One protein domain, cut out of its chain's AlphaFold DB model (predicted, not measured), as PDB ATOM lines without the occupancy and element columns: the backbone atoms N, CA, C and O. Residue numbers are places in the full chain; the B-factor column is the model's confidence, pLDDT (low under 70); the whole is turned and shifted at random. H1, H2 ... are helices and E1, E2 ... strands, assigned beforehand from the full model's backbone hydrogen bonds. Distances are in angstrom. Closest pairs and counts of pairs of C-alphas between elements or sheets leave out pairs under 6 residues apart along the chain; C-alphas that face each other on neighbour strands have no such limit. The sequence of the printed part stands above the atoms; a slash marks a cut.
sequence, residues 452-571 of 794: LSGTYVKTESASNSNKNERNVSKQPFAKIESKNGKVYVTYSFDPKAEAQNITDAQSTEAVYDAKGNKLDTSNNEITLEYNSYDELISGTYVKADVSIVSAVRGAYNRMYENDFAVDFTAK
ATOM      1  N   LEU A 452     162.444 114.893  33.873       92.00
ATOM      2  CA  LEU A 452     162.909 113.531  34.123       92.00
ATOM      3  C   LEU A 452     162.411 112.549  33.051       92.00
ATOM      4  O   LEU A 452     161.210 112.416  32.810       92.00
ATOM      5  N   SER A 453     163.335 111.841  32.401       92.88
ATOM      6  CA  SER A 453     163.011 110.856  31.366       92.88
ATOM      7  C   SER A 453     164.138 109.842  31.168       92.88
ATOM      8  O   SER A 453     165.304 110.141  31.422       92.88
ATOM      9  N   GLY A 454     163.793 108.631  30.721       94.25
ATOM     10  CA  GLY A 454     164.747 107.543  30.475       94.25
ATOM     11  C   GLY A 454     164.319 106.212  31.090       94.25
ATOM     12  O   GLY A 454     163.179 106.056  31.525       94.25
ATOM     13  N   THR A 455     165.232 105.242  31.130       93.94
ATOM     14  CA  THR A 455     165.006 103.946  31.790       93.94
ATOM     15  C   THR A 455     165.822 103.888  33.076       93.94
ATOM     16  O   THR A 455     167.025 104.132  33.057       93.94
ATOM     17  N   TYR A 456     165.163 103.522  34.169       92.44
ATOM     18  CA  TYR A 456     165.707 103.415  35.521       92.44
ATOM     19  C   TYR A 456     165.408 102.023  36.090       92.44
ATOM     20  O   TYR A 456     164.701 101.225  35.467       92.44
ATOM     21  N   VAL A 457     165.948 101.705  37.263       89.06
ATOM     22  CA  VAL A 457     165.675 100.437  37.954       89.06
ATOM     23  C   VAL A 457     164.352 100.550  38.729       89.06
ATOM     24  O   VAL A 457     164.044 101.602  39.289       89.06
ATOM     25  N   LYS A 458     163.533  99.490  38.748       85.62
ATOM     26  CA  LYS A 458     162.421  99.370  39.707       85.62
ATOM     27  C   LYS A 458     163.026  98.979  41.055       85.62
ATOM     28  O   LYS A 458     163.791  98.023  41.093       85.62
ATOM     29  N   THR A 459     162.634  99.641  42.144       75.69
ATOM     30  CA  THR A 459     163.174  99.365  43.485       75.69
ATOM     31  C   THR A 459     163.144  97.882  43.852       75.69
ATOM     32  O   THR A 459     162.085  97.259  43.959       75.69
ATOM     33  N   GLU A 460     164.344  97.338  44.045       58.69
ATOM     34  CA  GLU A 460     164.602  95.985  44.521       58.69
ATOM     35  C   GLU A 460     164.335  95.947  46.035       58.69
ATOM     36  O   GLU A 460     165.060  96.566  46.816       58.69
ATOM     37  N   SER A 461     163.271  95.259  46.460       46.22
ATOM     38  CA  SER A 461     162.923  95.146  47.881       46.22
ATOM     39  C   SER A 461     163.936  94.254  48.602       46.22
ATOM     40  O   SER A 461     163.987  93.046  48.360       46.22
ATOM     41  N   ALA A 462     164.731  94.835  49.508       34.56
ATOM     42  CA  ALA A 462     165.819  94.141  50.209       34.56
ATOM     43  C   ALA A 462     165.355  92.899  51.005       34.56
ATOM     44  O   ALA A 462     166.133  91.973  51.245       34.56
ATOM     45  N   SER A 463     164.072  92.829  51.380       35.28
ATOM     46  CA  SER A 463     163.471  91.623  51.947       35.28
ATOM     47  C   SER A 463     163.234  90.565  50.861       35.28
ATOM     48  O   SER A 463     162.135  90.439  50.316       35.28
ATOM     49  N   ASN A 464     164.252  89.737  50.617       39.69
ATOM     50  CA  ASN A 464     164.264  88.618  49.659       39.69
ATOM     51  C   ASN A 464     163.210  87.500  49.919       39.69
ATOM     52  O   ASN A 464     163.210  86.462  49.255       39.69
ATOM     53  N   SER A 465     162.310  87.693  50.891       33.19
ATOM     54  CA  SER A 465     161.269  86.760  51.339       33.19
ATOM     55  C   SER A 465     160.050  86.673  50.409       33.19
ATOM     56  O   SER A 465     159.448  85.604  50.298       33.19
ATOM     57  N   ASN A 466     159.690  87.752  49.704       43.38
ATOM     58  CA  ASN A 466     158.577  87.765  48.748       43.38
ATOM     59  C   ASN A 466     159.037  87.343  47.338       43.38
ATOM     60  O   ASN A 466     159.186  88.176  46.443       43.38
ATOM     61  N   LYS A 467     159.173  86.027  47.088       48.38
ATOM     62  CA  LYS A 467     159.389  85.502  45.716       48.38
ATOM     63  C   LYS A 467     158.301  85.971  44.726       48.38
ATOM     64  O   LYS A 467     158.559  86.098  43.534       48.38
ATOM     65  N   ASN A 468     157.107  86.281  45.238       46.50
ATOM     66  CA  ASN A 468     155.938  86.718  44.476       46.50
ATOM     67  C   ASN A 468     156.173  88.019  43.686       46.50
ATOM     68  O   ASN A 468     155.789  88.089  42.523       46.50
ATOM     69  N   GLU A 469     156.827  89.027  44.281       49.91
ATOM     70  CA  GLU A 469     156.994  90.354  43.658       49.91
ATOM     71  C   GLU A 469     157.909  90.320  42.424       49.91
ATOM     72  O   GLU A 469     157.701  91.080  41.477       49.91
ATOM     73  N   ARG A 470     158.888  89.399  42.402       54.50
ATOM     74  CA  ARG A 470     159.789  89.193  41.255       54.50
ATOM     75  C   ARG A 470     159.039  88.684  40.028       54.50
ATOM     76  O   ARG A 470     159.263  89.156  38.921       54.50
ATOM     77  N   ASN A 471     158.117  87.750  40.237       54.44
ATOM     78  CA  ASN A 471     157.431  87.042  39.160       54.44
ATOM     79  C   ASN A 471     156.391  87.904  38.416       54.44
ATOM     80  O   ASN A 471     155.954  87.516  37.335       54.44
ATOM     81  N   VAL A 472     155.979  89.059  38.956       60.12
ATOM     82  CA  VAL A 472     154.961  89.919  38.319       60.12
ATOM     83  C   VAL A 472     155.528  90.804  37.202       60.12
ATOM     84  O   VAL A 472     154.792  91.158  36.282       60.12
ATOM     85  N   SER A 473     156.817  91.161  37.253       65.31
ATOM     86  CA  SER A 473     157.463  92.035  36.264       65.31
ATOM     87  C   SER A 473     158.421  91.254  35.368       65.31
ATOM     88  O   SER A 473     159.270  90.513  35.850       65.31
ATOM     89  N   LYS A 474     158.351  91.460  34.048       65.19
ATOM     90  CA  LYS A 474     159.247  90.784  33.088       65.19
ATOM     91  C   LYS A 474     160.682  91.328  33.116       65.19
ATOM     92  O   LYS A 474     161.590  90.675  32.607       65.19
ATOM     93  N   GLN A 475     160.873  92.537  33.643       76.38
ATOM     94  CA  GLN A 475     162.135  93.283  33.663       76.38
ATOM     95  C   GLN A 475     162.261  94.037  35.001       76.38
ATOM     96  O   GLN A 475     161.250  94.554  35.486       76.38
ATOM     97  N   PRO A 476     163.462  94.186  35.586       79.88
ATOM     98  CA  PRO A 476     163.673  94.958  36.816       79.88
ATOM     99  C   PRO A 476     163.696  96.483  36.561       79.88
ATOM    100  O   PRO A 476     164.400  97.225  37.241       79.88
ATOM    101  N   PHE A 477     162.963  96.974  35.554       87.06
ATOM    102  CA  PHE A 477     163.095  98.332  35.013       87.06
ATOM    103  C   PHE A 477     161.804  99.154  35.098       87.06
ATOM    104  O   PHE A 477     160.690  98.627  35.066       87.06
ATOM    105  N   ALA A 478     161.994 100.470  35.124       91.00
ATOM    106  CA  ALA A 478     160.977 101.507  35.108       91.00
ATOM    107  C   ALA A 478     161.285 102.498  33.967       91.00
ATOM    108  O   ALA A 478     162.387 103.040  33.894       91.00
ATOM    109  N   LYS A 479     160.335 102.733  33.056       94.94
ATOM    110  CA  LYS A 479     160.467 103.704  31.952       94.94
ATOM    111  C   LYS A 479     159.791 105.011  32.356       94.94
ATOM    112  O   LYS A 479     158.607 104.981  32.674       94.94
ATOM    113  N   ILE A 480     160.501 106.132  32.320       95.44
ATOM    114  CA  ILE A 480     160.007 107.447  32.743       95.44
ATOM    115  C   ILE A 480     159.794 108.362  31.524       95.44
ATOM    116  O   ILE A 480     160.716 108.566  30.733       95.44
ATOM    117  N   GLU A 481     158.595 108.943  31.401       96.12
ATOM    118  CA  GLU A 481     158.238 110.017  30.455       96.12
ATOM    119  C   GLU A 481     157.664 111.214  31.235       96.12
ATOM    120  O   GLU A 481     156.609 111.103  31.864       96.12
ATOM    121  N   SER A 482     158.325 112.374  31.176       93.38
ATOM    122  CA  SER A 482     157.750 113.637  31.662       93.38
ATOM    123  C   SER A 482     156.846 114.280  30.613       93.38
ATOM    124  O   SER A 482     157.217 114.405  29.444       93.38
ATOM    125  N   LYS A 483     155.650 114.713  31.026       92.38
ATOM    126  CA  LYS A 483     154.626 115.263  30.131       92.38
ATOM    127  C   LYS A 483     153.628 116.136  30.880       92.38
ATOM    128  O   LYS A 483     153.123 115.754  31.929       92.38
ATOM    129  N   ASN A 484     153.288 117.294  30.311       88.25
ATOM    130  CA  ASN A 484     152.296 118.232  30.862       88.25
ATOM    131  C   ASN A 484     152.550 118.637  32.336       88.25
ATOM    132  O   ASN A 484     151.600 118.880  33.075       88.25
ATOM    133  N   GLY A 485     153.816 118.694  32.769       86.69
ATOM    134  CA  GLY A 485     154.190 119.004  34.157       86.69
ATOM    135  C   GLY A 485     154.042 117.842  35.149       86.69
ATOM    136  O   GLY A 485     154.121 118.070  36.351       86.69
ATOM    137  N   LYS A 486     153.828 116.612  34.667       92.62
ATOM    138  CA  LYS A 486     153.784 115.384  35.470       92.62
ATOM    139  C   LYS A 486     154.797 114.360  34.977       92.62
ATOM    140  O   LYS A 486     155.209 114.403  33.817       92.62
ATOM    141  N   VAL A 487     155.126 113.404  35.837       95.62
ATOM    142  CA  VAL A 487     155.954 112.246  35.500       95.62
ATOM    143  C   VAL A 487     155.072 111.006  35.376       95.62
ATOM    144  O   VAL A 487     154.313 110.677  36.287       95.62
ATOM    145  N   TYR A 488     155.197 110.297  34.258       96.00
ATOM    146  CA  TYR A 488     154.576 108.994  34.037       96.00
ATOM    147  C   TYR A 488     155.654 107.913  34.084       96.00
ATOM    148  O   TYR A 488     156.650 108.005  33.367       96.00
ATOM    149  N   VAL A 489     155.456 106.885  34.915       95.62
ATOM    150  CA  VAL A 489     156.376 105.745  35.012       95.62
ATOM    151  C   VAL A 489     155.670 104.468  34.588       95.62
ATOM    152  O   VAL A 489     154.678 104.064  35.194       95.62
ATOM    153  N   THR A 490     156.200 103.828  33.550       94.38
ATOM    154  CA  THR A 490     155.712 102.555  33.024       94.38
ATOM    155  C   THR A 490     156.597 101.411  33.508       94.38
ATOM    156  O   THR A 490     157.803 101.391  33.256       94.38
ATOM    157  N   TYR A 491     155.980 100.438  34.174       89.44
ATOM    158  CA  TYR A 491     156.603  99.215  34.675       89.44
ATOM    159  C   TYR A 491     156.027  98.007  33.928       89.44
ATOM    160  O   TYR A 491     154.864  98.027  33.519       89.44
ATOM    161  N   SER A 492     156.790  96.919  33.794       83.50
ATOM    162  CA  SER A 492     156.195  95.654  33.342       83.50
ATOM    163  C   SER A 492     155.341  95.035  34.457       83.50
ATOM    164  O   SER A 492     155.698  95.086  35.633       83.50
ATOM    165  N   PHE A 493     154.192  94.470  34.084       83.94
ATOM    166  CA  PHE A 493     153.254  93.836  35.006       83.94
ATOM    167  C   PHE A 493     152.422  92.794  34.252       83.94
ATOM    168  O   PHE A 493     151.621  93.160  33.394       83.94
ATOM    169  N   ASP A 494     152.565  91.502  34.554       78.56
ATOM    170  CA  ASP A 494     151.716  90.450  33.985       78.56
ATOM    171  C   ASP A 494     150.646  89.978  34.994       78.56
ATOM    172  O   ASP A 494     150.963  89.243  35.935       78.56
ATOM    173  N   PRO A 495     149.353  90.311  34.790       80.56
ATOM    174  CA  PRO A 495     148.282  89.886  35.694       80.56
ATOM    175  C   PRO A 495     148.096  88.365  35.772       80.56
ATOM    176  O   PRO A 495     147.469  87.875  36.711       80.56
ATOM    177  N   LYS A 496     148.598  87.590  34.801       75.56
ATOM    178  CA  LYS A 496     148.552  86.120  34.862       75.56
ATOM    179  C   LYS A 496     149.599  85.597  35.837       75.56
ATOM    180  O   LYS A 496     149.298  84.655  36.563       75.56
ATOM    181  N   ALA A 497     150.784  86.209  35.848       73.50
ATOM    182  CA  ALA A 497     151.893  85.805  36.702       73.50
ATOM    183  C   ALA A 497     151.599  86.101  38.181       73.50
ATOM    184  O   ALA A 497     151.806  85.221  39.011       73.50
ATOM    185  N   GLU A 498     150.979  87.246  38.496       77.94
ATOM    186  CA  GLU A 498     150.471  87.550  39.850       77.94
ATOM    187  C   GLU A 498     149.628  86.386  40.411       77.94
ATOM    188  O   GLU A 498     149.916  85.822  41.467       77.94
ATOM    189  N   ALA A 499     148.642  85.929  39.633       76.88
ATOM    190  CA  ALA A 499     147.778  84.806  39.992       76.88
ATOM    191  C   ALA A 499     148.431  83.413  39.840       76.88
ATOM    192  O   ALA A 499     147.775  82.410  40.124       76.88
ATOM    193  N   GLN A 500     149.682  83.311  39.381       72.25
ATOM    194  CA  GLN A 500     150.468  82.069  39.403       72.25
ATOM    195  C   GLN A 500     151.286  81.930  40.696       72.25
ATOM    196  O   GLN A 500     151.544  80.806  41.119       72.25
ATOM    197  N   ASN A 501     151.619  83.043  41.358       68.31
ATOM    198  CA  ASN A 501     152.379  83.067  42.615       68.31
ATOM    199  C   ASN A 501     151.527  82.732  43.851       68.31
ATOM    200  O   ASN A 501     152.047  82.429  44.925       68.31
ATOM    201  N   ILE A 502     150.202  82.822  43.724       74.62
ATOM    202  CA  ILE A 502     149.264  82.757  44.845       74.62
ATOM    203  C   ILE A 502     148.602  81.373  44.898       74.62
ATOM    204  O   ILE A 502     147.936  80.938  43.958       74.62
ATOM    205  N   THR A 503     148.747  80.675  46.026       75.50
ATOM    206  CA  THR A 503     148.115  79.363  46.252       75.50
ATOM    207  C   THR A 503     146.593  79.431  46.067       75.50
ATOM    208  O   THR A 503     145.946  80.374  46.519       75.50
ATOM    209  N   ASP A 504     146.020  78.412  45.421       77.88
ATOM    210  CA  ASP A 504     144.600  78.303  45.046       77.88
ATOM    211  C   ASP A 504     144.075  79.375  44.047       77.88
ATOM    212  O   ASP A 504     142.894  79.335  43.669       77.88
ATOM    213  N   ALA A 505     144.909  80.311  43.570       76.81
ATOM    214  CA  ALA A 505     144.494  81.368  42.644       76.81
ATOM    215  C   ALA A 505     144.193  80.869  41.221       76.81
ATOM    216  O   ALA A 505     144.744  79.886  40.719       76.81
ATOM    217  N   GLN A 506     143.263  81.557  40.560       77.31
ATOM    218  CA  GLN A 506     142.748  81.215  39.235       77.31
ATOM    219  C   GLN A 506     143.123  82.269  38.190       77.31
ATOM    220  O   GLN A 506     143.549  81.905  37.086       77.31
ATOM    221  N   SER A 507     142.972  83.546  38.541       79.94
ATOM    222  CA  SER A 507     143.124  84.706  37.660       79.94
ATOM    223  C   SER A 507     143.195  85.998  38.478       79.94
ATOM    224  O   SER A 507     142.642  86.072  39.573       79.94
ATOM    225  N   THR A 508     143.843  87.021  37.921       86.44
ATOM    226  CA  THR A 508     143.691  88.414  38.361       86.44
ATOM    227  C   THR A 508     142.587  89.041  37.515       86.44
ATOM    228  O   THR A 508     142.671  89.025  36.287       86.44
ATOM    229  N   GLU A 509     141.536  89.548  38.153       88.31
ATOM    230  CA  GLU A 509     140.326  90.052  37.486       88.31
ATOM    231  C   GLU A 509     140.463  91.534  37.090       88.31
ATOM    232  O   GLU A 509     139.939  91.989  36.066       88.31
ATOM    233  N   ALA A 510     141.192  92.302  37.901       93.38
ATOM    234  CA  ALA A 510     141.508  93.704  37.668       93.38
ATOM    235  C   ALA A 510     142.749  94.132  38.464       93.38
ATOM    236  O   ALA A 510     143.121  93.496  39.450       93.38
ATOM    237  N   VAL A 511     143.359  95.239  38.044       94.31
ATOM    238  CA  VAL A 511     144.468  95.897  38.740       94.31
ATOM    239  C   VAL A 511     144.118  97.375  38.894       94.31
ATOM    240  O   VAL A 511     143.518  97.962  37.989       94.31
ATOM    241  N   TYR A 512     144.454  97.964  40.037       93.69
ATOM    242  CA  TYR A 512     144.108  99.335  40.402       93.69
ATOM    243  C   TYR A 512     145.321 100.077  40.980       93.69
ATOM    244  O   TYR A 512     146.230  99.454  41.531       93.69
ATOM    245  N   ASP A 513     145.320 101.407  40.893       92.12
ATOM    246  CA  ASP A 513     146.249 102.250  41.652       92.12
ATOM    247  C   ASP A 513     145.868 102.311  43.148       92.12
ATOM    248  O   ASP A 513     144.823 101.808  43.576       92.12
ATOM    249  N   ALA A 514     146.693 102.971  43.965       88.25
ATOM    250  CA  ALA A 514     146.427 103.138  45.393       88.25
ATOM    251  C   ALA A 514     145.094 103.862  45.693       88.25
ATOM    252  O   ALA A 514     144.485 103.601  46.738       88.25
ATOM    253  N   LYS A 515     144.609 104.703  44.769       86.50
ATOM    254  CA  LYS A 515     143.362 105.486  44.861       86.50
ATOM    255  C   LYS A 515     142.117 104.668  44.487       86.50
ATOM    256  O   LYS A 515     141.010 105.059  44.845       86.50
ATOM    257  N   GLY A 516     142.287 103.521  43.824       88.94
ATOM    258  CA  GLY A 516     141.208 102.648  43.352       88.94
ATOM    259  C   GLY A 516     140.806 102.863  41.887       88.94
ATOM    260  O   GLY A 516     139.819 102.277  41.440       88.94
ATOM    261  N   ASN A 517     141.553 103.658  41.118       93.19
ATOM    262  CA  ASN A 517     141.356 103.779  39.674       93.19
ATOM    263  C   ASN A 517     141.844 102.501  38.987       93.19
ATOM    264  O   ASN A 517     142.949 102.035  39.263       93.19
ATOM    265  N   LYS A 518     141.047 101.931  38.076       95.94
ATOM    266  CA  LYS A 518     141.455 100.734  37.328       95.94
ATOM    267  C   LYS A 518     142.554 101.083  36.321       95.94
ATOM    268  O   LYS A 518     142.354 101.950  35.474       95.94
ATOM    269  N   LEU A 519     143.671 100.363  36.387       95.50
ATOM    270  CA  LEU A 519     144.777 100.466  35.436       95.50
ATOM    271  C   LEU A 519     144.489  99.628  34.182       95.50
ATOM    272  O   LEU A 519     143.821  98.590  34.257       95.50
ATOM    273  N   ASP A 520     145.011 100.060  33.032       93.38
ATOM    274  CA  ASP A 520     145.142  99.164  31.880       93.38
ATOM    275  C   ASP A 520     146.355  98.250  32.086       93.38
ATOM    276  O   ASP A 520     147.384  98.664  32.614       93.38
ATOM    277  N   THR A 521     146.203  96.995  31.673       89.12
ATOM    278  CA  THR A 521     147.224  95.943  31.722       89.12
ATOM    279  C   THR A 521     147.268  95.146  30.414       89.12
ATOM    280  O   THR A 521     147.804  94.038  30.378       89.12
ATOM    281  N   SER A 522     146.641  95.652  29.345       82.81
ATOM    282  CA  SER A 522     146.451  94.960  28.061       82.81
ATOM    283  C   SER A 522     147.761  94.524  27.390       82.81
ATOM    284  O   SER A 522     147.800  93.473  26.749       82.81
ATOM    285  N   ASN A 523     148.837  95.287  27.606       81.50
ATOM    286  CA  ASN A 523     150.180  95.052  27.063       81.50
ATOM    287  C   ASN A 523     151.128  94.312  28.037       81.50
ATOM    288  O   ASN A 523     152.307  94.125  27.738       81.50
ATOM    289  N   ASN A 524     150.628  93.885  29.204       81.25
ATOM    290  CA  ASN A 524     151.413  93.417  30.358       81.25
ATOM    291  C   ASN A 524     152.455  94.461  30.847       81.25
ATOM    292  O   ASN A 524     153.594  94.139  31.214       81.25
ATOM    293  N   GLU A 525     152.037  95.722  30.833       88.19
ATOM    294  CA  GLU A 525     152.673  96.871  31.476       88.19
ATOM    295  C   GLU A 525     151.597  97.617  32.279       88.19
ATOM    296  O   GLU A 525     150.407  97.466  31.995       88.19
ATOM    297  N   ILE A 526     152.012  98.425  33.252       92.38
ATOM    298  CA  ILE A 526     151.185  99.434  33.928       92.38
ATOM    299  C   ILE A 526     151.902 100.779  33.883       92.38
ATOM    300  O   ILE A 526     153.126 100.825  34.001       92.38
ATOM    301  N   THR A 527     151.146 101.870  33.779       95.06
ATOM    302  CA  THR A 527     151.672 103.240  33.852       95.06
ATOM    303  C   THR A 527     151.069 103.956  35.052       95.06
ATOM    304  O   THR A 527     149.850 103.966  35.224       95.06
ATOM    305  N   LEU A 528     151.928 104.548  35.879       94.50
ATOM    306  CA  LEU A 528     151.574 105.246  37.113       94.50
ATOM    307  C   LEU A 528     151.940 106.733  36.982       94.50
ATOM    308  O   LEU A 528     152.948 107.076  36.364       94.50
ATOM    309  N   GLU A 529     151.094 107.613  37.521       94.06
ATOM    310  CA  GLU A 529     151.229 109.072  37.422       94.06
ATOM    311  C   GLU A 529     151.717 109.667  38.749       94.06
ATOM    312  O   GLU A 529     151.122 109.407  39.797       94.06
ATOM    313  N   TYR A 530     152.748 110.510  38.678       94.50
ATOM    314  CA  TYR A 530     153.391 111.164  39.816       94.50
ATOM    315  C   TYR A 530     153.473 112.682  39.588       94.50
ATOM    316  O   TYR A 530     153.742 113.151  38.478       94.50
ATOM    317  N   ASN A 531     153.249 113.456  40.651       93.12
ATOM    318  CA  ASN A 531     153.124 114.918  40.614       93.12
ATOM    319  C   ASN A 531     154.253 115.637  41.381       93.12
ATOM    320  O   ASN A 531     154.353 116.859  41.305       93.12
ATOM    321  N   SER A 532     155.103 114.903  42.107       94.25
ATOM    322  CA  SER A 532     156.305 115.426  42.768       94.25
ATOM    323  C   SER A 532     157.378 114.345  42.955       94.25
ATOM    324  O   SER A 532     157.093 113.146  42.856       94.25
ATOM    325  N   TYR A 533     158.604 114.764  43.295       94.44
ATOM    326  CA  TYR A 533     159.662 113.840  43.715       94.44
ATOM    327  C   TYR A 533     159.271 113.013  44.945       94.44
ATOM    328  O   TYR A 533     159.659 111.856  45.027       94.44
ATOM    329  N   ASP A 534     158.466 113.553  45.859       95.69
ATOM    330  CA  ASP A 534     158.009 112.822  47.045       95.69
ATOM    331  C   ASP A 534     157.098 111.643  46.689       95.69
ATOM    332  O   ASP A 534     157.284 110.544  47.208       95.69
ATOM    333  N   GLU A 535     156.176 111.821  45.735       94.88
ATOM    334  CA  GLU A 535     155.385 110.701  45.213       94.88
ATOM    335  C   GLU A 535     156.262 109.699  44.447       94.88
ATOM    336  O   GLU A 535     156.068 108.492  44.568       94.88
ATOM    337  N   LEU A 536     157.231 110.170  43.654       94.69
ATOM    338  CA  LEU A 536     158.080 109.301  42.828       94.69
ATOM    339  C   LEU A 536     159.067 108.460  43.657       94.69
ATOM    340  O   LEU A 536     159.297 107.293  43.339       94.69
ATOM    341  N   ILE A 537     159.629 109.043  44.720       95.00
ATOM    342  CA  ILE A 537     160.619 108.410  45.601       95.00
ATOM    343  C   ILE A 537     159.925 107.552  46.669       95.00
ATOM    344  O   ILE A 537     160.340 106.413  46.887       95.00
ATOM    345  N   SER A 538     158.820 108.009  47.277       93.81
ATOM    346  CA  SER A 538     157.975 107.116  48.095       93.81
ATOM    347  C   SER A 538     157.408 105.971  47.248       93.81
ATOM    348  O   SER A 538     157.278 104.839  47.722       93.81
ATOM    349  N   GLY A 539     157.137 106.224  45.967       92.50
ATOM    350  CA  GLY A 539     156.451 105.301  45.076       92.50
ATOM    351  C   GLY A 539     154.953 105.252  45.354       92.50
ATOM    352  O   GLY A 539     154.368 106.142  45.966       92.50
ATOM    353  N   THR A 540     154.304 104.189  44.889       91.12
ATOM    354  CA  THR A 540     152.882 103.958  45.152       91.12
ATOM    355  C   THR A 540     152.551 102.469  45.154       91.12
ATOM    356  O   THR A 540     153.295 101.645  44.620       91.12
ATOM    357  N   TYR A 541     151.411 102.117  45.746       88.94
ATOM    358  CA  TYR A 541     150.946 100.737  45.840       88.94
ATOM    359  C   TYR A 541     150.003 100.387  44.691       88.94
ATOM    360  O   TYR A 541     149.018 101.083  44.435       88.94
ATOM    361  N   VAL A 542     150.265  99.252  44.048       89.56
ATOM    362  CA  VAL A 542     149.428  98.682  42.988       89.56
ATOM    363  C   VAL A 542     148.618  97.527  43.566       89.56
ATOM    364  O   VAL A 542     149.166  96.628  44.204       89.56
ATOM    365  N   LYS A 543     147.301  97.565  43.354       90.12
ATOM    366  CA  LYS A 543     146.307  96.664  43.948       90.12
ATOM    367  C   LYS A 543     145.805  95.664  42.907       90.12
ATOM    368  O   LYS A 543     145.037  96.043  42.026       90.12
ATOM    369  N   ALA A 544     146.187  94.397  43.012       91.12
ATOM    370  CA  ALA A 544     145.659  93.317  42.180       91.12
ATOM    371  C   ALA A 544     144.454  92.647  42.861       91.12
ATOM    372  O   ALA A 544     144.554  92.213  44.007       91.12
ATOM    373  N   ASP A 545     143.317  92.547  42.168       92.50
ATOM    374  CA  ASP A 545     142.159  91.767  42.618       92.50
ATOM    375  C   ASP A 545     142.247  90.337  42.066       92.50
ATOM    376  O   ASP A 545     142.096  90.115  40.861       92.50
ATOM    377  N   VAL A 546     142.532  89.374  42.944       90.44
ATOM    378  CA  VAL A 546     142.854  87.990  42.583       90.44
ATOM    379  C   VAL A 546     141.726  87.047  42.999       90.44
ATOM    380  O   VAL A 546     141.357  86.957  44.171       90.44
ATOM    381  N   SER A 547     141.212  86.300  42.023       89.50
ATOM    382  CA  SER A 547     140.211  85.246  42.183       89.50
ATOM    383  C   SER A 547     140.868  83.955  42.678       89.50
ATOM    384  O   SER A 547     141.764  83.409  42.027       89.50
ATOM    385  N   ILE A 548     140.427  83.452  43.833       83.12
ATOM    386  CA  ILE A 548     140.995  82.297  44.544       83.12
ATOM    387  C   ILE A 548     139.896  81.269  44.823       83.12
ATOM    388  O   ILE A 548     138.811  81.613  45.289       83.12
ATOM    389  N   VAL A 549     140.169  79.983  44.576       82.12
ATOM    390  CA  VAL A 549     139.222  78.878  44.820       82.12
ATOM    391  C   VAL A 549     139.856  77.865  45.763       82.12
ATOM    392  O   VAL A 549     140.367  76.827  45.352       82.12
ATOM    393  N   SER A 550     139.828  78.182  47.057       78.94
ATOM    394  CA  SER A 550     140.517  77.376  48.062       78.94
ATOM    395  C   SER A 550     139.713  76.159  48.496       78.94
ATOM    396  O   SER A 550     138.517  76.257  48.775       78.94
ATOM    397  N   ALA A 551     140.375  75.010  48.644       73.88
ATOM    398  CA  ALA A 551     139.726  73.761  49.050       73.88
ATOM    399  C   ALA A 551     138.971  73.873  50.393       73.88
ATOM    400  O   ALA A 551     137.937  73.222  50.573       73.88
ATOM    401  N   VAL A 552     139.469  74.713  51.312       79.81
ATOM    402  CA  VAL A 552     138.925  74.902  52.671       79.81
ATOM    403  C   VAL A 552     137.803  75.945  52.720       79.81
ATOM    404  O   VAL A 552     136.831  75.740  53.445       79.81
ATOM    405  N   ARG A 553     137.927  77.041  51.958       82.12
ATOM    406  CA  ARG A 553     137.016  78.204  52.008       82.12
ATOM    407  C   ARG A 553     135.967  78.224  50.893       82.12
ATOM    408  O   ARG A 553     134.886  78.767  51.081       82.12
ATOM    409  N   GLY A 554     136.268  77.644  49.733       80.94
ATOM    410  CA  GLY A 554     135.546  77.891  48.484       80.94
ATOM    411  C   GLY A 554     136.117  79.087  47.714       80.94
ATOM    412  O   GLY A 554     137.276  79.462  47.905       80.94
ATOM    413  N   ALA A 555     135.306  79.659  46.823       85.44
ATOM    414  CA  ALA A 555     135.697  80.776  45.962       85.44
ATOM    415  C   ALA A 555     135.581  82.139  46.669       85.44
ATOM    416  O   ALA A 555     134.568  82.402  47.325       85.44
ATOM    417  N   TYR A 556     136.587  82.998  46.501       87.00
ATOM    418  CA  TYR A 556     136.606  84.399  46.930       87.00
ATOM    419  C   TYR A 556     137.568  85.232  46.076       87.00
ATOM    420  O   TYR A 556     138.518  84.700  45.509       87.00
ATOM    421  N   ASN A 557     137.348  86.542  46.051       91.00
ATOM    422  CA  ASN A 557     138.318  87.517  45.559       91.00
ATOM    423  C   ASN A 557     139.102  88.093  46.743       91.00
ATOM    424  O   ASN A 557     138.527  88.296  47.816       91.00
ATOM    425  N   ARG A 558     140.399  88.351  46.564       90.25
ATOM    426  CA  ARG A 558     141.259  89.010  47.555       90.25
ATOM    427  C   ARG A 558     142.147  90.044  46.873       90.25
ATOM    428  O   ARG A 558     142.707  89.775  45.815       90.25
ATOM    429  N   MET A 559     142.324  91.188  47.531       89.69
ATOM    430  CA  MET A 559     143.253  92.219  47.077       89.69
ATOM    431  C   MET A 559     144.670  91.931  47.582       89.69
ATOM    432  O   MET A 559     144.872  91.648  48.766       89.69
ATOM    433  N   TYR A 560     145.636  92.029  46.675       87.25
ATOM    434  CA  TYR A 560     147.073  91.981  46.941       87.25
ATOM    435  C   TYR A 560     147.669  93.354  46.614       87.25
ATOM    436  O   TYR A 560     147.325  93.946  45.592       87.25
ATOM    437  N   GLU A 561     148.504  93.892  47.505       84.81
ATOM    438  CA  GLU A 561     149.156  95.197  47.336       84.81
ATOM    439  C   GLU A 561     150.660  94.988  47.122       84.81
ATOM    440  O   GLU A 561     151.313  94.370  47.958       84.81
ATOM    441  N   ASN A 562     151.198  95.523  46.027       82.38
ATOM    442  CA  ASN A 562     152.619  95.459  45.673       82.38
ATOM    443  C   ASN A 562     153.196  96.886  45.602       82.38
ATOM    444  O   ASN A 562     152.513  97.786  45.110       82.38
ATOM    445  N   ASP A 563     154.434  97.105  46.061       85.00
ATOM    446  CA  ASP A 563     155.083  98.429  46.023       85.00
ATOM    447  C   ASP A 563     155.740  98.692  44.651       85.00
ATOM    448  O   ASP A 563     156.362  97.806  44.044       85.00
ATOM    449  N   PHE A 564     155.578  99.912  44.134       87.81
ATOM    450  CA  PHE A 564     156.124 100.359  42.850       87.81
ATOM    451  C   PHE A 564     156.768 101.743  42.988       87.81
ATOM    452  O   PHE A 564     156.094 102.776  43.043       87.81
ATOM    453  N   ALA A 565     158.098 101.732  43.023       89.81
ATOM    454  CA  ALA A 565     158.969 102.895  43.088       89.81
ATOM    455  C   ALA A 565     160.141 102.750  42.104       89.81
ATOM    456  O   ALA A 565     160.402 101.663  41.568       89.81
ATOM    457  N   VAL A 566     160.838 103.865  41.883       91.44
ATOM    458  CA  VAL A 566     162.066 103.937  41.088       91.44
ATOM    459  C   VAL A 566     163.272 103.932  42.020       91.44
ATOM    460  O   VAL A 566     163.268 104.595  43.056       91.44
ATOM    461  N   ASP A 567     164.317 103.208  41.633       89.69
ATOM    462  CA  ASP A 567     165.627 103.248  42.271       89.69
ATOM    463  C   ASP A 567     166.619 103.990  41.372       89.69
ATOM    464  O   ASP A 567     166.811 103.640  40.205       89.69
ATOM    465  N   PHE A 568     167.233 105.035  41.925       92.31
ATOM    466  CA  PHE A 568     168.218 105.872  41.240       92.31
ATOM    467  C   PHE A 568     169.666 105.464  41.564       92.31
ATOM    468  O   PHE A 568     170.594 105.979  40.948       92.31
ATOM    469  N   THR A 569     169.870 104.513  42.485       90.88
ATOM    470  CA  THR A 569     171.205 104.018  42.888       90.88
ATOM    471  C   THR A 569     171.825 103.037  41.898       90.88
ATOM    472  O   THR A 569     172.998 102.684  42.013       90.88
ATOM    473  N   ALA A 570     171.048 102.576  40.920       89.12
ATOM    474  CA  ALA A 570     171.465 101.588  39.942       89.12
ATOM    475  C   ALA A 570     170.970 101.960  38.540       89.12
ATOM    476  O   ALA A 570     169.865 102.472  38.357       89.12
ATOM    477  N   LYS A 571     171.782 101.652  37.528       89.75
ATOM    478  CA  LYS A 571     171.399 101.759  36.119       89.75
ATOM    479  C   LYS A 571     170.850 100.422  35.609       89.75
ATOM    480  O   LYS A 571     171.392  99.377  35.977       89.75
TER     481      LYS A 571
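This is residues 452 to 571 of the 794 residues of an uncharacterized protein of Ruminococcus sp. AF42-10 (UniProt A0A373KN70). Two strongly twisted antiparallel sheets lie largely end to end, coming near each other where E6 begins beside E5; the E2-E3 turn marks one end of the long axis and the tip of the E6-E7 hairpin the other. H3 covers part of the four-stranded sheet, H2 packs on the three-stranded one, and H1 lies beside H2. The printed part has 120 residues with three named helices and seven named strands, in the order E1 H1 E2 E3 H2 E4 E5 H3 E6 E7; the class is mixed, and the sheet orders are E1 E2 E3 E5 and E4 E6 E7. It is compact, with a radius of gyration of the C-alphas of 14.9 A, yet elongated in outline, 49 by 29 by 24 A.

Find C-alpha 454 at (164.747, 107.543, 30.475), where E1 begins, residues 454 to 458. In the same sheet, in the order E1 E2 E3 E5, look for E2, residues 477 to 483, 19.6 A, E3, residues 486 to 492, 20.0 A, and E5, residues 525 to 530, 16.6 A from first to last C-alpha. The other sheet has E4, 505 to 512, 18.1 A, which bends by 56 degrees at 509; E6, 540 to 550, 29.5 A, which bends by 52 degrees at 547; and E7, 554 to 564, 31.0 A, ending at C-alpha 564, (156.124, 100.359, 42.850). The helices are H1, 467 to 472, H2, 495 to 501, and H3, 533 to 538.

Start at E1 and E2, antiparallel, with N 456 and O 478 at 2.8 A. In the hairpin E2 and E3, look at N 481 and O 488, 2.9 A. Between E3 and E5, N 489 and O 528 are 2.9 A apart. H3 is on this sheet, over E5; their closest C-alphas are Leu 536 and Tyr 530, 5.9 A. Residues 566 to 567 pair antiparallel with 457 to 458 of E1. E5 and E6 are near each other, with 6 pairs of C-alphas within 10 A. In the second sheet find N 509 and O 545 of E4 and E6, 2.8 A, and N 544 and O 560 of the hairpin E6 and E7, 2.9 A. H2 is on this sheet at a height of 7.7 A; its closest C-alpha pair with E4 is Ala 499 and Ser 507, 5.2 A. H1 and H2 touch at Val 472 and Glu 498, closest C-alphas 5.3 A, at a shallow tilt of 17 degrees, opposite ways. Every O i to N i+4 pair is within hydrogen-bond range in H3, 2 of 3 in H2 and 0 of 2 in H1, which has 1 of 3 O i to N i+3 pairs within range.

The C-alphas farthest apart, Asn 484 and Val 552, are 50.3 A apart. The printed part has no cut. The link from E4 to E5, residues 513 to 524, is long. Mean pLDDT of the printed part is 82.9; residues 460 to 474 and 501 are under 70.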